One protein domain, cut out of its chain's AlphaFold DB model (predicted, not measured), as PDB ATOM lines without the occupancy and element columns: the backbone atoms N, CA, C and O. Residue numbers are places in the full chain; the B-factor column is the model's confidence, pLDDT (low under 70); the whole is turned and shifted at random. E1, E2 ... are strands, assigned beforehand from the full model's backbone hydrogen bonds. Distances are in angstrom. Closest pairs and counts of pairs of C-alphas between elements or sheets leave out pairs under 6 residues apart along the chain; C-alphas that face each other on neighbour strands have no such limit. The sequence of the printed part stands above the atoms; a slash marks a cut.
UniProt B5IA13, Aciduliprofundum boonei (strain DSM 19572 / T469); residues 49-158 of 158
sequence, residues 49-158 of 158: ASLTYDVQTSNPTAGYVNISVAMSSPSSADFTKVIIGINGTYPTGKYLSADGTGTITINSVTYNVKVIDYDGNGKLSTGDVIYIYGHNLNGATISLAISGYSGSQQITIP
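What this domain is: This is residues 49 to 158 of the 158 residues of a protein of Aciduliprofundum boonei (strain DSM 19572 / T469) (UniProt B5IA13). The domain is a rounded sandwich of two sheets: a strongly twisted, curled sheet of five strands, E1, E2, E8, E6 and E5, bends over a smaller sheet, E4, E9 and E10. The edges E1 and E10 run side by side, E4 and E5 come together at Ile 86 and Ile 106, and a short pair of strands, E3 and E7, sits at one end. The printed part has 110 residues with ten named strands, E1 to E10 in order along the chain, and no named helix; the class is all strand, and both main sheets are antiparallel, in the orders E1, E2, E8, E6, E5 and E4, E9, E10. It is compact, with a radius of gyration of the C-alphas of 12.5 A, and spans 32 by 30 by 24 A.

Where its parts are: E1 is residues 49 to 53, 13.5 A long, and begins with C-alpha 49 at (-0.452, 22.143, 30.883). E2, residues 64 to 73, is the longest strand, 27.2 A from C-alpha 64 at (6.908, 24.356, 51.196) to C-alpha 73. E3 is residues 76 to 78, 7.0 A, and E4 is residues 82 to 86, 13.5 A. E5 covers residues 101 to 106, 16.6 A, and E6 residues 109 to 116, 22.5 A. E7 is residues 123 to 125, 6.1 A, and E8 residues 129 to 133, 12.8 A. E9 is residues 141 to 146, 16.7 A, and E10 is residues 153 to 156, 10.6 A, ending with C-alpha 156 at (8.973, 30.574, 39.094).

How they stand to each other: In the larger sheet E1 and E5 are the edge strands. E1 and E2 form a hairpin, antiparallel at 160 degrees, with N 50 and O 70 2.8 A apart, within hydrogen-bond range. E2 and E8 are antiparallel at 148 degrees, with N 67 and O 130 at 2.9 A. E8 and E6 are antiparallel at 153 degrees, with N 114 and O 131 at 2.8 A. E5 and E6 form a hairpin, antiparallel at 150 degrees, with N 104 and O 111 at 2.9 A. From edge to edge the strands' lines turn by 84 degrees and the way across the sheet by 82 degrees. The sheet E4, E9, E10 is face to face with it in a sandwich, two sheets one over the other: the facing parts are 7.3 A centre to centre, with best planes 36 degrees apart. E4 and E9 are antiparallel at 159 degrees, with N 85 and O 143 at 2.8 A. E9 and E10 form a hairpin, antiparallel at 165 degrees, with N 144 and O 153 at 2.7 A. Between the sheets, the closest C-alphas of E1 and E10 are those of Leu 51 and Ile 155, 6.2 A apart. The closest of E4 and E5 are those of Ile 86 and Ile 106, 7.2 A apart. E1 and E9 are near each other. E3 and E7 are antiparallel at 156 degrees, with N 77 and O 124 at 2.8 A. The closest C-alphas of E2 and E7 are those of Met 71 and Ser 125, 6.1 A apart. E2 and E3 meet only through their link.

The domain as a whole: The C-alphas of Ser 108 and Asp 119 are the two farthest apart, 33.9 A. The printed part has no cut and ends at the chain's last residue, Pro 158. The link from E4 to E5, residues 87 to 100, is long; with the short link from E8 to E9 it is where the chain changes sheets within the sandwich. The mean pLDDT of the printed part is 93.7, and residue 94 alone is under 70.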
ATOM      1  N   ALA A  49       0.105  21.906  29.559       95.88
ATOM      2  CA  ALA A  49      -0.452  22.143  30.883       95.88
ATOM      3  C   ALA A  49      -0.111  23.570  31.338       95.88
ATOM      4  O   ALA A  49       0.816  24.184  30.810       95.88
ATOM      5  N   SER A  50      -0.837  24.097  32.314       96.50
ATOM      6  CA  SER A  50      -0.475  25.307  33.040       96.50
ATOM      7  C   SER A  50      -0.263  24.991  34.515       96.50
ATOM      8  O   SER A  50      -0.896  24.099  35.085       96.50
ATOM      9  N   LEU A  51       0.676  25.719  35.113       97.44
ATOM     10  CA  LEU A  51       1.018  25.637  36.524       97.44
ATOM     11  C   LEU A  51       0.641  26.959  37.183       97.44
ATOM     12  O   LEU A  51       0.954  28.021  36.643       97.44
ATOM     13  N   THR A  52       0.013  26.890  38.351       97.50
ATOM     14  CA  THR A  52      -0.368  28.069  39.133       97.50
ATOM     15  C   THR A  52       0.165  27.929  40.548       97.50
ATOM     16  O   THR A  52      -0.139  26.959  41.235       97.50
ATOM     17  N   TYR A  53       0.955  28.905  40.987       97.19
ATOM     18  CA  TYR A  53       1.475  28.974  42.348       97.19
ATOM     19  C   TYR A  53       0.392  29.499  43.293       97.19
ATOM     20  O   TYR A  53      -0.173  30.567  43.050       97.19
ATOM     21  N   ASP A  54       0.126  28.774  44.378       95.88
ATOM     22  CA  ASP A  54      -0.817  29.211  45.404       95.88
ATOM     23  C   ASP A  54      -0.097  30.010  46.498       95.88
ATOM     24  O   ASP A  54       0.579  29.454  47.363       95.88
ATOM     25  N   VAL A  55      -0.274  31.329  46.482       93.38
ATOM     26  CA  VAL A  55       0.342  32.260  47.441       93.38
ATOM     27  C   VAL A  55      -0.209  32.091  48.864       93.38
ATOM     28  O   VAL A  55       0.488  32.404  49.825       93.38
ATOM     29  N   GLN A  56      -1.452  31.628  49.026       94.56
ATOM     30  CA  GLN A  56      -2.118  31.557  50.334       94.56
ATOM     31  C   GLN A  56      -1.709  30.310  51.116       94.56
ATOM     32  O   GLN A  56      -1.649  30.336  52.345       94.56
ATOM     33  N   THR A  57      -1.423  29.218  50.408       94.19
ATOM     34  CA  THR A  57      -1.076  27.928  51.017       94.19
ATOM     35  C   THR A  57       0.405  27.574  50.880       94.19
ATOM     36  O   THR A  57       0.806  26.477  51.262       94.19
ATOM     37  N   SER A  58       1.237  28.490  50.382       95.94
ATOM     38  CA  SER A  58       2.679  28.285  50.216       95.94
ATOM     39  C   SER A  58       3.502  29.196  51.119       95.94
ATOM     40  O   SER A  58       3.150  30.347  51.364       95.94
ATOM     41  N   ASN A  59       4.649  28.696  51.573       96.44
ATOM     42  CA  ASN A  59       5.686  29.501  52.207       96.44
ATOM     43  C   ASN A  59       7.057  28.996  51.734       96.44
ATOM     44  O   ASN A  59       7.638  28.086  52.340       96.44
ATOM     45  N   PRO A  60       7.595  29.575  50.651       94.81
ATOM     46  CA  PRO A  60       8.827  29.090  50.049       94.81
ATOM     47  C   PRO A  60      10.038  29.281  50.963       94.81
ATOM     48  O   PRO A  60      10.965  28.477  50.915       94.81
ATOM     49  N   THR A  61      10.010  30.278  51.851       94.44
ATOM     50  CA  THR A  61      11.067  30.506  52.845       94.44
ATOM     51  C   THR A  61      11.056  29.447  53.944       94.44
ATOM     52  O   THR A  61      12.117  28.972  54.343       94.44
ATOM     53  N   ALA A  62       9.866  29.035  54.396       93.81
ATOM     54  CA  ALA A  62       9.691  27.895  55.301       93.81
ATOM     55  C   ALA A  62       9.863  26.538  54.593       93.81
ATOM     56  O   ALA A  62       9.910  25.497  55.244       93.81
ATOM     57  N   GLY A  63       9.987  26.557  53.265       93.50
ATOM     58  CA  GLY A  63      10.363  25.415  52.455       93.50
ATOM     59  C   GLY A  63       9.213  24.513  52.038       93.50
ATOM     60  O   GLY A  63       9.414  23.304  51.941       93.50
ATOM     61  N   TYR A  64       8.024  25.075  51.807       95.38
ATOM     62  CA  TYR A  64       6.908  24.356  51.196       95.38
ATOM     63  C   TYR A  64       6.150  25.215  50.176       95.38
ATOM     64  O   TYR A  64       5.945  26.412  50.382       95.38
ATOM     65  N   VAL A  65       5.723  24.600  49.071       97.38
ATOM     66  CA  VAL A  65       4.955  25.248  47.996       97.38
ATOM     67  C   VAL A  65       3.855  24.330  47.470       97.38
ATOM     68  O   VAL A  65       4.044  23.119  47.356       97.38
ATOM     69  N   ASN A  66       2.722  24.930  47.122       97.12
ATOM     70  CA  ASN A  66       1.587  24.298  46.463       97.12
ATOM     71  C   ASN A  66       1.438  24.856  45.048       97.12
ATOM     72  O   ASN A  66       1.432  26.074  44.838       97.12
ATOM     73  N   ILE A  67       1.327  23.954  44.075       97.25
ATOM     74  CA  ILE A  67       1.198  24.293  42.659       97.25
ATOM     75  C   ILE A  67      -0.008  23.556  42.093       97.25
ATOM     76  O   ILE A  67       0.012  22.332  41.986       97.25
ATOM     77  N   SER A  68      -1.048  24.292  41.713       97.00
ATOM     78  CA  SER A  68      -2.192  23.727  40.997       97.00
ATOM     79  C   SER A  68      -1.825  23.444  39.545       97.00
ATOM     80  O   SER A  68      -1.139  24.245  38.901       97.00
ATOM     81  N   VAL A  69      -2.317  22.325  39.024       96.94
ATOM     82  CA  VAL A  69      -2.057  21.872  37.658       96.94
ATOM     83  C   VAL A  69      -3.350  21.907  36.847       96.94
ATOM     84  O   VAL A  69      -4.389  21.420  37.287       96.94
ATOM     85  N   ALA A  70      -3.293  22.459  35.636       96.75
ATOM     86  CA  ALA A  70      -4.348  22.301  34.639       96.75
ATOM     87  C   ALA A  70      -3.765  21.700  33.360       96.75
ATOM     88  O   ALA A  70      -2.943  22.321  32.694       96.75
ATOM     89  N   MET A  71      -4.169  20.478  33.020       94.62
ATOM     90  CA  MET A  71      -3.654  19.712  31.890       94.62
ATOM     91  C   MET A  71      -4.657  19.666  30.732       94.62
ATOM     92  O   MET A  71      -5.856  19.468  30.923       94.62
ATOM     93  N   SER A  72      -4.158  19.812  29.506       94.12
ATOM     94  CA  SER A  72      -4.956  19.658  28.280       94.12
ATOM     95  C   SER A  72      -4.410  18.585  27.339       94.12
ATOM     96  O   SER A  72      -5.187  17.955  26.622       94.12
ATOM     97  N   SER A  73      -3.100  18.319  27.361       92.81
ATOM     98  CA  SER A  73      -2.476  17.197  26.651       92.81
ATOM     99  C   SER A  73      -1.260  16.688  27.434       92.81
ATOM    100  O   SER A  73      -0.248  17.385  27.463       92.81
ATOM    101  N   PRO A  74      -1.312  15.499  28.062       93.75
ATOM    102  CA  PRO A  74      -2.488  14.633  28.187       93.75
ATOM    103  C   PRO A  74      -3.583  15.246  29.068       93.75
ATOM    104  O   PRO A  74      -3.336  16.214  29.775       93.75
ATOM    105  N   SER A  75      -4.783  14.656  29.069       94.19
ATOM    106  CA  SER A  75      -5.840  15.011  30.032       94.19
ATOM    107  C   SER A  75      -5.579  14.472  31.445       94.19
ATOM    108  O   SER A  75      -6.111  15.007  32.411       94.19
ATOM    109  N   SER A  76      -4.776  13.410  31.566       95.44
ATOM    110  CA  SER A  76      -4.282  12.877  32.839       95.44
ATOM    111  C   SER A  76      -2.985  12.086  32.638       95.44
ATOM    112  O   SER A  76      -2.727  11.572  31.546       95.44
ATOM    113  N   ALA A  77      -2.172  11.954  33.682       95.06
ATOM    114  CA  ALA A  77      -0.938  11.177  33.669       95.06
ATOM    115  C   ALA A  77      -0.782  10.359  34.954       95.06
ATOM    116  O   ALA A  77      -1.004  10.865  36.045       95.06
ATOM    117  N   ASP A  78      -0.347   9.102  34.846       95.44
ATOM    118  CA  ASP A  78      -0.052   8.293  36.035       95.44
ATOM    119  C   ASP A  78       1.019   8.994  36.887       95.44
ATOM    120  O   ASP A  78       2.040   9.417  36.339       95.44
ATOM    121  N   PHE A  79       0.856   9.055  38.215       95.31
ATOM    122  CA  PHE A  79       1.824   9.732  39.100       95.31
ATOM    123  C   PHE A  79       3.257   9.247  38.881       95.31
ATOM    124  O   PHE A  79       4.203  10.021  38.843       95.31
ATOM    125  N   THR A  80       3.407   7.953  38.618       94.19
ATOM    126  CA  THR A  80       4.692   7.310  38.328       94.19
ATOM    127  C   THR A  80       5.438   7.845  37.102       94.19
ATOM    128  O   THR A  80       6.636   7.594  36.970       94.19
ATOM    129  N   LYS A  81       4.744   8.543  36.199       92.94
ATOM    130  CA  LYS A  81       5.298   9.173  34.994       92.94
ATOM    131  C   LYS A  81       5.554  10.664  35.177       92.94
ATOM    132  O   LYS A  81       6.140  11.272  34.284       92.94
ATOM    133  N   VAL A  82       5.109  11.246  36.287       94.19
ATOM    134  CA  VAL A  82       5.307  12.656  36.604       94.19
ATOM    135  C   VAL A  82       6.760  12.881  37.011       94.19
ATOM    136  O   VAL A  82       7.321  12.163  37.842       94.19
ATOM    137  N   ILE A  83       7.374  13.886  36.400       93.50
ATOM    138  CA  ILE A  83       8.757  14.285  36.622       93.50
ATOM    139  C   ILE A  83       8.751  15.743  37.060       93.50
ATOM    140  O   ILE A  83       8.221  16.604  36.360       93.50
ATOM    141  N   ILE A  84       9.360  16.016  38.212       94.81
ATOM    142  CA  ILE A  84       9.470  17.368  38.757       94.81
ATOM    143  C   ILE A  84      10.937  17.774  38.762       94.81
ATOM    144  O   ILE A  84      11.773  17.092  39.353       94.81
ATOM    145  N   GLY A  85      11.235  18.875  38.079       94.31
ATOM    146  CA  GLY A  85      12.537  19.526  38.080       94.31
ATOM    147  C   GLY A  85      12.532  20.796  38.922       94.31
ATOM    148  O   GLY A  85      11.493  21.431  39.106       94.31
ATOM    149  N   ILE A  86      13.707  21.183  39.407       94.12
ATOM    150  CA  ILE A  86      13.938  22.432  40.139       94.12
ATOM    151  C   ILE A  86      15.124  23.137  39.488       94.12
ATOM    152  O   ILE A  86      16.172  22.529  39.269       94.12
ATOM    153  N   ASN A  87      14.956  24.418  39.155       94.62
ATOM    154  CA  ASN A  87      15.962  25.265  38.507       94.62
ATOM    155  C   ASN A  87      16.553  24.621  37.240       94.62
ATOM    156  O   ASN A  87      17.766  24.585  37.046       94.62
ATOM    157  N   GLY A  88      15.686  24.035  36.407       91.00
ATOM    158  CA  GLY A  88      16.073  23.361  35.161       91.00
ATOM    159  C   GLY A  88      16.806  22.026  35.339       91.00
ATOM    160  O   GLY A  88      17.154  21.393  34.345       91.00
ATOM    161  N   THR A  89      17.026  21.574  36.575       93.19
ATOM    162  CA  THR A  89      17.639  20.275  36.862       93.19
ATOM    163  C   THR A  89      16.554  19.253  37.159       93.19
ATOM    164  O   THR A  89      15.681  19.485  37.997       93.19
ATOM    165  N   TYR A  90      16.624  18.108  36.486       91.12
ATOM    166  CA  TYR A  90      15.722  16.988  36.714       91.12
ATOM    167  C   TYR A  90      16.435  15.895  37.518       91.12
ATOM    168  O   TYR A  90      17.623  15.653  37.297       91.12
ATOM    169  N   PRO A  91      15.733  15.226  38.444       86.62
ATOM    170  CA  PRO A  91      16.270  14.058  39.134       86.62
ATOM    171  C   PRO A  91      16.508  12.903  38.131       86.62
ATOM    172  O   PRO A  91      16.194  13.029  36.949       86.62
ATOM    173  N   THR A  92      17.124  11.794  38.563       80.50
ATOM    174  CA  THR A  92      17.347  10.590  37.725       80.50
ATOM    175  C   THR A  92      16.548   9.402  38.276       80.50
ATOM    176  O   THR A  92      16.694   9.074  39.450       80.50
ATOM    177  N   GLY A  93      15.712   8.747  37.458       73.31
ATOM    178  CA  GLY A  93      14.904   7.579  37.848       73.31
ATOM    179  C   GLY A  93      13.391   7.826  37.963       73.31
ATOM    180  O   GLY A  93      12.816   8.614  37.223       73.31
ATOM    181  N   LYS A  94      12.721   7.076  38.849       66.88
ATOM    182  CA  LYS A  94      11.282   7.190  39.139       66.88
ATOM    183  C   LYS A  94      11.102   7.979  40.439       66.88
ATOM    184  O   LYS A  94      11.730   7.627  41.431       66.88
ATOM    185  N   TYR A  95      10.260   9.012  40.433       83.38
ATOM    186  CA  TYR A  95      10.219  10.020  41.509       83.38
ATOM    187  C   TYR A  95       9.004   9.916  42.414       83.38
ATOM    188  O   TYR A  95       9.103  10.171  43.608       83.38
ATOM    189  N   LEU A  96       7.872   9.538  41.829       92.56
ATOM    190  CA  LEU A  96       6.595   9.403  42.508       92.56
ATOM    191  C   LEU A  96       6.157   7.940  42.469       92.56
ATOM    192  O   LEU A  96       6.263   7.236  41.453       92.56
ATOM    193  N   SER A  97       5.674   7.481  43.610       93.31
ATOM    194  CA  SER A  97       5.026   6.194  43.785       93.31
ATOM    195  C   SER A  97       3.594   6.242  43.240       93.31
ATOM    196  O   SER A  97       3.094   7.281  42.808       93.31
ATOM    197  N   ALA A  98       2.935   5.084  43.186       92.31
ATOM    198  CA  ALA A  98       1.571   4.983  42.657       92.31
ATOM    199  C   ALA A  98       0.518   5.678  43.544       92.31
ATOM    200  O   ALA A  98      -0.600   5.888  43.098       92.31
ATOM    201  N   ASP A  99       0.881   6.044  44.772       92.94
ATOM    202  CA  ASP A  99       0.078   6.821  45.719       92.94
ATOM    203  C   ASP A  99       0.269   8.345  45.566       92.94
ATOM    204  O   ASP A  99      -0.249   9.115  46.370       92.94
ATOM    205  N   GLY A 100       1.056   8.787  44.579       93.69
ATOM    206  CA  GLY A 100       1.342  10.202  44.364       93.69
ATOM    207  C   GLY A 100       2.345  10.793  45.355       93.69
ATOM    208  O   GLY A 100       2.475  12.012  45.404       93.69
ATOM    209  N   THR A 101       3.069   9.984  46.134       95.69
ATOM    210  CA  THR A 101       4.106  10.470  47.057       95.69
ATOM    211  C   THR A 101       5.505  10.074  46.609       95.69
ATOM    212  O   THR A 101       5.706   9.080  45.909       95.69
ATOM    213  N   GLY A 102       6.507  10.864  46.983       94.62
ATOM    214  CA  GLY A 102       7.883  10.535  46.663       94.62
ATOM    215  C   GLY A 102       8.895  11.575  47.103       94.62
ATOM    216  O   GLY A 102       8.573  12.560  47.766       94.62
ATOM    217  N   THR A 103      10.145  11.333  46.727       93.94
ATOM    218  CA  THR A 103      11.256  12.246  46.991       93.94
ATOM    219  C   THR A 103      12.015  12.511  45.704       93.94
ATOM    220  O   THR A 103      12.197  11.624  44.870       93.94
ATOM    221  N   ILE A 104      12.464  13.750  45.541       92.00
ATOM    222  CA  ILE A 104      13.353  14.154  44.456       92.00
ATOM    223  C   ILE A 104      14.634  14.692  45.065       92.00
ATOM    224  O   ILE A 104      14.598  15.504  45.984       92.00
ATOM    225  N   THR A 105      15.777  14.232  44.565       91.38
ATOM    226  CA  THR A 105      17.079  14.757  44.981       91.38
ATOM    227  C   THR A 105      17.696  15.513  43.818       91.38
ATOM    228  O   THR A 105      17.883  14.949  42.742       91.38
ATOM    229  N   ILE A 106      17.988  16.793  44.036       89.25
ATOM    230  CA  ILE A 106      18.544  17.716  43.046       89.25
ATOM    231  C   ILE A 106      19.718  18.434  43.705       89.25
ATOM    232  O   ILE A 106      19.556  19.025  44.766       89.25
ATOM    233  N   ASN A 107      20.908  18.366  43.098       88.38
ATOM    234  CA  ASN A 107      22.126  19.007  43.617       88.38
ATOM    235  C   ASN A 107      22.386  18.704  45.109       88.38
ATOM    236  O   ASN A 107      22.680  19.604  45.890       88.38
ATOM    237  N   SER A 108      22.230  17.435  45.507       88.88
ATOM    238  CA  SER A 108      22.382  16.954  46.895       88.88
ATOM    239  C   SER A 108      21.343  17.465  47.906       88.88
ATOM    240  O   SER A 108      21.489  17.204  49.097       88.88
ATOM    241  N   VAL A 109      20.281  18.133  47.452       91.06
ATOM    242  CA  VAL A 109      19.137  18.547  48.277       91.06
ATOM    243  C   VAL A 109      17.948  17.638  47.982       91.06
ATOM    244  O   VAL A 109      17.593  17.450  46.817       91.06
ATOM    245  N   THR A 110      17.329  17.070  49.020       92.94
ATOM    246  CA  THR A 110      16.206  16.130  48.885       92.94
ATOM    247  C   THR A 110      14.892  16.797  49.267       92.94
ATOM    248  O   THR A 110      14.640  17.083  50.432       92.94
ATOM    249  N   TYR A 111      14.022  16.995  48.284       94.00
ATOM    250  CA  TYR A 111      12.676  17.525  48.471       94.00
ATOM    251  C   TYR A 111      11.672  16.379  48.540       94.00
ATOM    252  O   TYR A 111      11.776  15.392  47.807       94.00
ATOM    253  N   ASN A 112      10.666  16.533  49.388       95.25
ATOM    254  CA  ASN A 112       9.509  15.654  49.425       95.25
ATOM    255  C   ASN A 112       8.447  16.196  48.476       95.25
ATOM    256  O   ASN A 112       8.229  17.407  48.407       95.25
ATOM    257  N   VAL A 113       7.774  15.299  47.767       96.19
ATOM    258  CA  VAL A 113       6.701  15.635  46.839       96.19
ATOM    259  C   VAL A 113       5.479  14.795  47.176       96.19
ATOM    260  O   VAL A 113       5.577  13.587  47.393       96.19
ATOM    261  N   LYS A 114       4.317  15.438  47.184       96.12
ATOM    262  CA  LYS A 114       3.015  14.790  47.253       96.12
ATOM    263  C   LYS A 114       2.088  15.396  46.208       96.12
ATOM    264  O   LYS A 114       1.974  16.612  46.126       96.12
ATOM    265  N   VAL A 115       1.391  14.559  45.458       96.88
ATOM    266  CA  VAL A 115       0.245  14.975  44.653       96.88
ATOM    267  C   VAL A 115      -1.010  14.861  45.516       96.88
ATOM    268  O   VAL A 115      -1.240  13.848  46.177       96.88
ATOM    269  N   ILE A 116      -1.780  15.940  45.567       96.06
ATOM    270  CA  ILE A 116      -3.108  15.987  46.165       96.06
ATOM    271  C   ILE A 116      -4.090  15.805  45.015       96.06
ATOM    272  O   ILE A 116      -4.315  16.730  44.235       96.06
ATOM    273  N   ASP A 117      -4.606  14.586  44.925       96.25
ATOM    274  CA  ASP A 117      -5.632  14.175  43.976       96.25
ATOM    275  C   ASP A 117      -7.007  14.580  44.520       96.25
ATOM    276  O   ASP A 117      -7.469  14.036  45.530       96.25
ATOM    277  N   TYR A 118      -7.623  15.588  43.902       94.25
ATOM    278  CA  TYR A 118      -8.926  16.099  44.337       94.25
ATOM    279  C   TYR A 118     -10.100  15.376  43.681       94.25
ATOM    280  O   TYR A 118     -11.192  15.358  44.255       94.25
ATOM    281  N   ASP A 119      -9.900  14.804  42.494       93.69
ATOM    282  CA  ASP A 119     -10.955  14.111  41.753       93.69
ATOM    283  C   ASP A 119     -11.003  12.596  42.055       93.69
ATOM    284  O   ASP A 119     -11.995  11.930  41.746       93.69
ATOM    285  N   GLY A 120      -9.979  12.071  42.734       92.50
ATOM    286  CA  GLY A 120      -9.863  10.695  43.209       92.50
ATOM    287  C   GLY A 120      -9.552   9.683  42.106       92.50
ATOM    288  O   GLY A 120      -9.820   8.490  42.284       92.50
ATOM    289  N   ASN A 121      -9.048  10.125  40.952       92.75
ATOM    290  CA  ASN A 121      -8.830   9.264  39.790       92.75
ATOM    291  C   ASN A 121      -7.513   8.449  39.846       92.75
ATOM    292  O   ASN A 121      -7.293   7.584  38.989       92.75
ATOM    293  N   GLY A 122      -6.644   8.699  40.834       93.62
ATOM    294  CA  GLY A 122      -5.353   8.026  41.013       93.62
ATOM    295  C   GLY A 122      -4.278   8.428  39.994       93.62
ATOM    296  O   GLY A 122      -3.345   7.661  39.731       93.62
ATOM    297  N   LYS A 123      -4.423   9.595  39.370       95.56
ATOM    298  CA  LYS A 123      -3.568  10.166  38.326       95.56
ATOM    299  C   LYS A 123      -3.462  11.670  38.538       95.56
ATOM    300  O   LYS A 123      -4.276  12.268  39.213       95.56
ATOM    301  N   LEU A 124      -2.448  12.280  37.936       96.50
ATOM    302  CA  LEU A 124      -2.346  13.729  37.854       96.50
ATOM    303  C   LEU A 124      -3.276  14.212  36.739       96.50
ATOM    304  O   LEU A 124      -3.063  13.850  35.579       96.50
ATOM    305  N   SER A 125      -4.283  15.007  37.072       96.12
ATOM    306  CA  SER A 125      -5.238  15.611  36.141       96.12
ATOM    307  C   SER A 125      -5.410  17.113  36.417       96.12
ATOM    308  O   SER A 125      -4.713  17.727  37.228       96.12
ATOM    309  N   THR A 126      -6.312  17.749  35.669       96.69
ATOM    310  CA  THR A 126      -6.679  19.149  35.903       96.69
ATOM    311  C   THR A 126      -7.402  19.316  37.232       96.69
ATOM    312  O   THR A 126      -8.453  18.722  37.440       96.69
ATOM    313  N   GLY A 127      -6.900  20.232  38.059       94.62
ATOM    314  CA  GLY A 127      -7.453  20.545  39.377       94.62
ATOM    315  C   GLY A 127      -6.606  20.010  40.528       94.62
ATOM    316  O   GLY A 127      -6.734  20.506  41.645       94.62
ATOM    317  N   ASP A 128      -5.698  19.076  40.252       97.31
ATOM    318  CA  ASP A 128      -4.794  18.531  41.258       97.31
ATOM    319  C   ASP A 128      -3.720  19.528  41.678       97.31
ATOM    320  O   ASP A 128      -3.359  20.465  40.953       97.31
ATOM    321  N   VAL A 129      -3.175  19.293  42.871       97.06
ATOM    322  CA  VAL A 129      -2.116  20.121  43.446       97.06
ATOM    323  C   VAL A 129      -0.862  19.293  43.669       97.06
ATOM    324  O   VAL A 129      -0.887  18.240  44.299       97.06
ATOM    325  N   ILE A 130       0.269  19.801  43.190       97.06
ATOM    326  CA  ILE A 130       1.593  19.287  43.522       97.06
ATOM    327  C   ILE A 130       2.101  20.065  44.735       97.06
ATOM    328  O   ILE A 130       2.333  21.272  44.667       97.06
ATOM    329  N   TYR A 131       2.288  19.352  45.839       96.94
ATOM    330  CA  TYR A 131       2.851  19.860  47.079       96.94
ATOM    331  C   TYR A 131       4.318  19.444  47.197       96.94
ATOM    332  O   TYR A 131       4.627  18.251  47.244       96.94
ATOM    333  N   ILE A 132       5.227  20.416  47.252       96.38
ATOM    334  CA  ILE A 132       6.674  20.190  47.383       96.38
ATOM    335  C   ILE A 132       7.135  20.800  48.701       96.38
ATOM    336  O   ILE A 132       6.815  21.954  48.978       96.38
ATOM    337  N   TYR A 133       7.886  20.052  49.513       95.81
ATOM    338  CA  TYR A 133       8.314  20.519  50.832       95.81
ATOM    339  C   TYR A 133       9.645  19.931  51.317       95.81
ATOM    340  O   TYR A 133      10.101  18.880  50.863       95.81
ATOM    341  N   GLY A 134      10.260  20.605  52.290       94.12
ATOM    342  CA  GLY A 134      11.442  20.147  53.030       94.12
ATOM    343  C   GLY A 134      12.637  21.097  52.968       94.12
ATOM    344  O   GLY A 134      13.492  21.049  53.846       94.12
ATOM    345  N   HIS A 135      12.684  21.993  51.981       94.81
ATOM    346  CA  HIS A 135      13.775  22.952  51.795       94.81
ATOM    347  C   HIS A 135      13.268  24.248  51.180       94.81
ATOM    348  O   HIS A 135      12.235  24.253  50.520       94.81
ATOM    349  N   ASN A 136      14.021  25.333  51.380       94.06
ATOM    350  CA  ASN A 136      13.707  26.645  50.826       94.06
ATOM    351  C   ASN A 136      13.568  26.586  49.290       94.06
ATOM    352  O   ASN A 136      14.393  25.979  48.603       94.06
ATOM    353  N   LEU A 137      12.502  27.204  48.783       94.50
ATOM    354  CA  LEU A 137      12.128  27.249  47.365       94.50
ATOM    355  C   LEU A 137      11.924  28.687  46.861       94.50
ATOM    356  O   LEU A 137      11.345  28.888  45.796       94.50
ATOM    357  N   ASN A 138      12.364  29.695  47.616       95.12
ATOM    358  CA  ASN A 138      12.212  31.097  47.230       95.12
ATOM    359  C   ASN A 138      13.063  31.387  45.986       95.12
ATOM    360  O   ASN A 138      14.235  31.010  45.926       95.12
ATOM    361  N   GLY A 139      12.449  31.994  44.969       94.50
ATOM    362  CA  GLY A 139      13.089  32.227  43.672       94.50
ATOM    363  C   GLY A 139      13.333  30.968  42.829       94.50
ATOM    364  O   GLY A 139      13.947  31.067  41.767       94.50
ATOM    365  N   ALA A 140      12.891  29.784  43.268       94.75
ATOM    366  CA  ALA A 140      13.107  28.550  42.522       94.75
ATOM    367  C   ALA A 140      12.154  28.439  41.322       94.75
ATOM    368  O   ALA A 140      10.976  28.783  41.411       94.75
ATOM    369  N   THR A 141      12.632  27.886  40.210       96.75
ATOM    370  CA  THR A 141      11.788  27.522  39.064       96.75
ATOM    371  C   THR A 141      11.422  26.049  39.141       96.75
ATOM    372  O   THR A 141      12.277  25.179  38.969       96.75
ATOM    373  N   ILE A 142      10.146  25.756  39.370       96.19
ATOM    374  CA  ILE A 142       9.616  24.394  39.375       96.19
ATOM    375  C   ILE A 142       9.201  24.020  37.958       96.19
ATOM    376  O   ILE A 142       8.505  24.776  37.287       96.19
ATOM    377  N   SER A 143       9.641  22.851  37.502       95.38
ATOM    378  CA  SER A 143       9.347  22.312  36.173       95.38
ATOM    379  C   SER A 143       8.544  21.021  36.287       95.38
ATOM    380  O   SER A 143       8.928  20.128  37.034       95.38
ATOM    381  N   LEU A 144       7.467  20.897  35.520       95.12
ATOM    382  CA  LEU A 144       6.670  19.689  35.351       95.12
ATOM    383  C   LEU A 144       6.937  19.095  33.966       95.12
ATOM    384  O   LEU A 144       6.713  19.751  32.950       95.12
ATOM    385  N   ALA A 145       7.353  17.836  33.926       93.94
ATOM    386  CA  ALA A 145       7.443  17.029  32.716       93.94
ATOM    387  C   ALA A 145       6.724  15.690  32.926       93.94
ATOM    388  O   ALA A 145       6.574  15.226  34.057       93.94
ATOM    389  N   ILE A 146       6.282  15.057  31.839       93.75
ATOM    390  CA  ILE A 146       5.594  13.761  31.876       93.75
ATOM    391  C   ILE A 146       6.332  12.787  30.961       93.75
ATOM    392  O   ILE A 146       6.538  13.067  29.782       93.75
ATOM    393  N   SER A 147       6.702  11.619  31.485       91.38
ATOM    394  CA  SER A 147       7.315  10.557  30.684       91.38
ATOM    395  C   SER A 147       6.376  10.117  29.557       91.38
ATOM    396  O   SER A 147       5.216   9.777  29.805       91.38
ATOM    397  N   GLY A 148       6.871  10.126  28.317       89.00
ATOM    398  CA  GLY A 148       6.059   9.867  27.124       89.00
ATOM    399  C   GLY A 148       5.618  11.124  26.368       89.00
ATOM    400  O   GLY A 148       5.079  10.989  25.270       89.00
ATOM    401  N   TYR A 149       5.859  12.315  26.926       91.50
ATOM    402  CA  TYR A 149       5.538  13.604  26.319       91.50
ATOM    403  C   TYR A 149       6.797  14.447  26.132       91.50
ATOM    404  O   TYR A 149       7.730  14.402  26.932       91.50
ATOM    405  N   SER A 150       6.811  15.244  25.068       90.75
ATOM    406  CA  SER A 150       7.882  16.203  24.810       90.75
ATOM    407  C   SER A 150       7.616  17.540  25.511       90.75
ATOM    408  O   SER A 150       6.484  18.026  25.556       90.75
ATOM    409  N   GLY A 151       8.683  18.151  26.029       90.44
ATOM    410  CA  GLY A 151       8.641  19.449  26.705       90.44
ATOM    411  C   GLY A 151       8.362  19.384  28.211       90.44
ATOM    412  O   GLY A 151       8.164  18.320  28.795       90.44
ATOM    413  N   SER A 152       8.379  20.559  28.840       93.50
ATOM    414  CA  SER A 152       8.098  20.765  30.263       93.50
ATOM    415  C   SER A 152       7.371  22.087  30.467       93.50
ATOM    416  O   SER A 152       7.688  23.060  29.783       93.50
ATOM    417  N   GLN A 153       6.477  22.148  31.443       95.81
ATOM    418  CA  GLN A 153       5.840  23.386  31.892       95.81
ATOM    419  C   GLN A 153       6.545  23.893  33.139       95.81
ATOM    420  O   GLN A 153       7.013  23.088  33.936       95.81
ATOM    421  N   GLN A 154       6.673  25.206  33.301       96.12
ATOM    422  CA  GLN A 154       7.485  25.774  34.376       96.12
ATOM    423  C   GLN A 154       6.777  26.935  35.059       96.12
ATOM    424  O   GLN A 154       6.005  27.659  34.436       96.12
ATOM    425  N   ILE A 155       7.075  27.117  36.341       96.62
ATOM    426  CA  ILE A 155       6.649  28.266  37.130       96.62
ATOM    427  C   ILE A 155       7.772  28.695  38.066       96.62
ATOM    428  O   ILE A 155       8.409  27.861  38.710       96.62
ATOM    429  N   THR A 156       8.019  30.000  38.143       96.19
ATOM    430  CA  THR A 156       8.973  30.574  39.094       96.19
ATOM    431  C   THR A 156       8.239  31.004  40.352       96.19
ATOM    432  O   THR A 156       7.247  31.730  40.285       96.19
ATOM    433  N   ILE A 157       8.732  30.531  41.491       95.00
ATOM    434  CA  ILE A 157       8.222  30.859  42.815       95.00
ATOM    435  C   ILE A 157       8.780  32.228  43.231       95.00
ATOM    436  O   ILE A 157       9.981  32.454  43.052       95.00
ATOM    437  N   PRO A 158       7.942  33.143  43.751       89.25
ATOM    438  CA  PRO A 158       8.398  34.444  44.232       89.25
ATOM    439  C   PRO A 158       9.312  34.342  45.461       89.25
ATOM    440  O   PRO A 158       9.317  33.293  46.155       89.25
TER     441      PRO A 158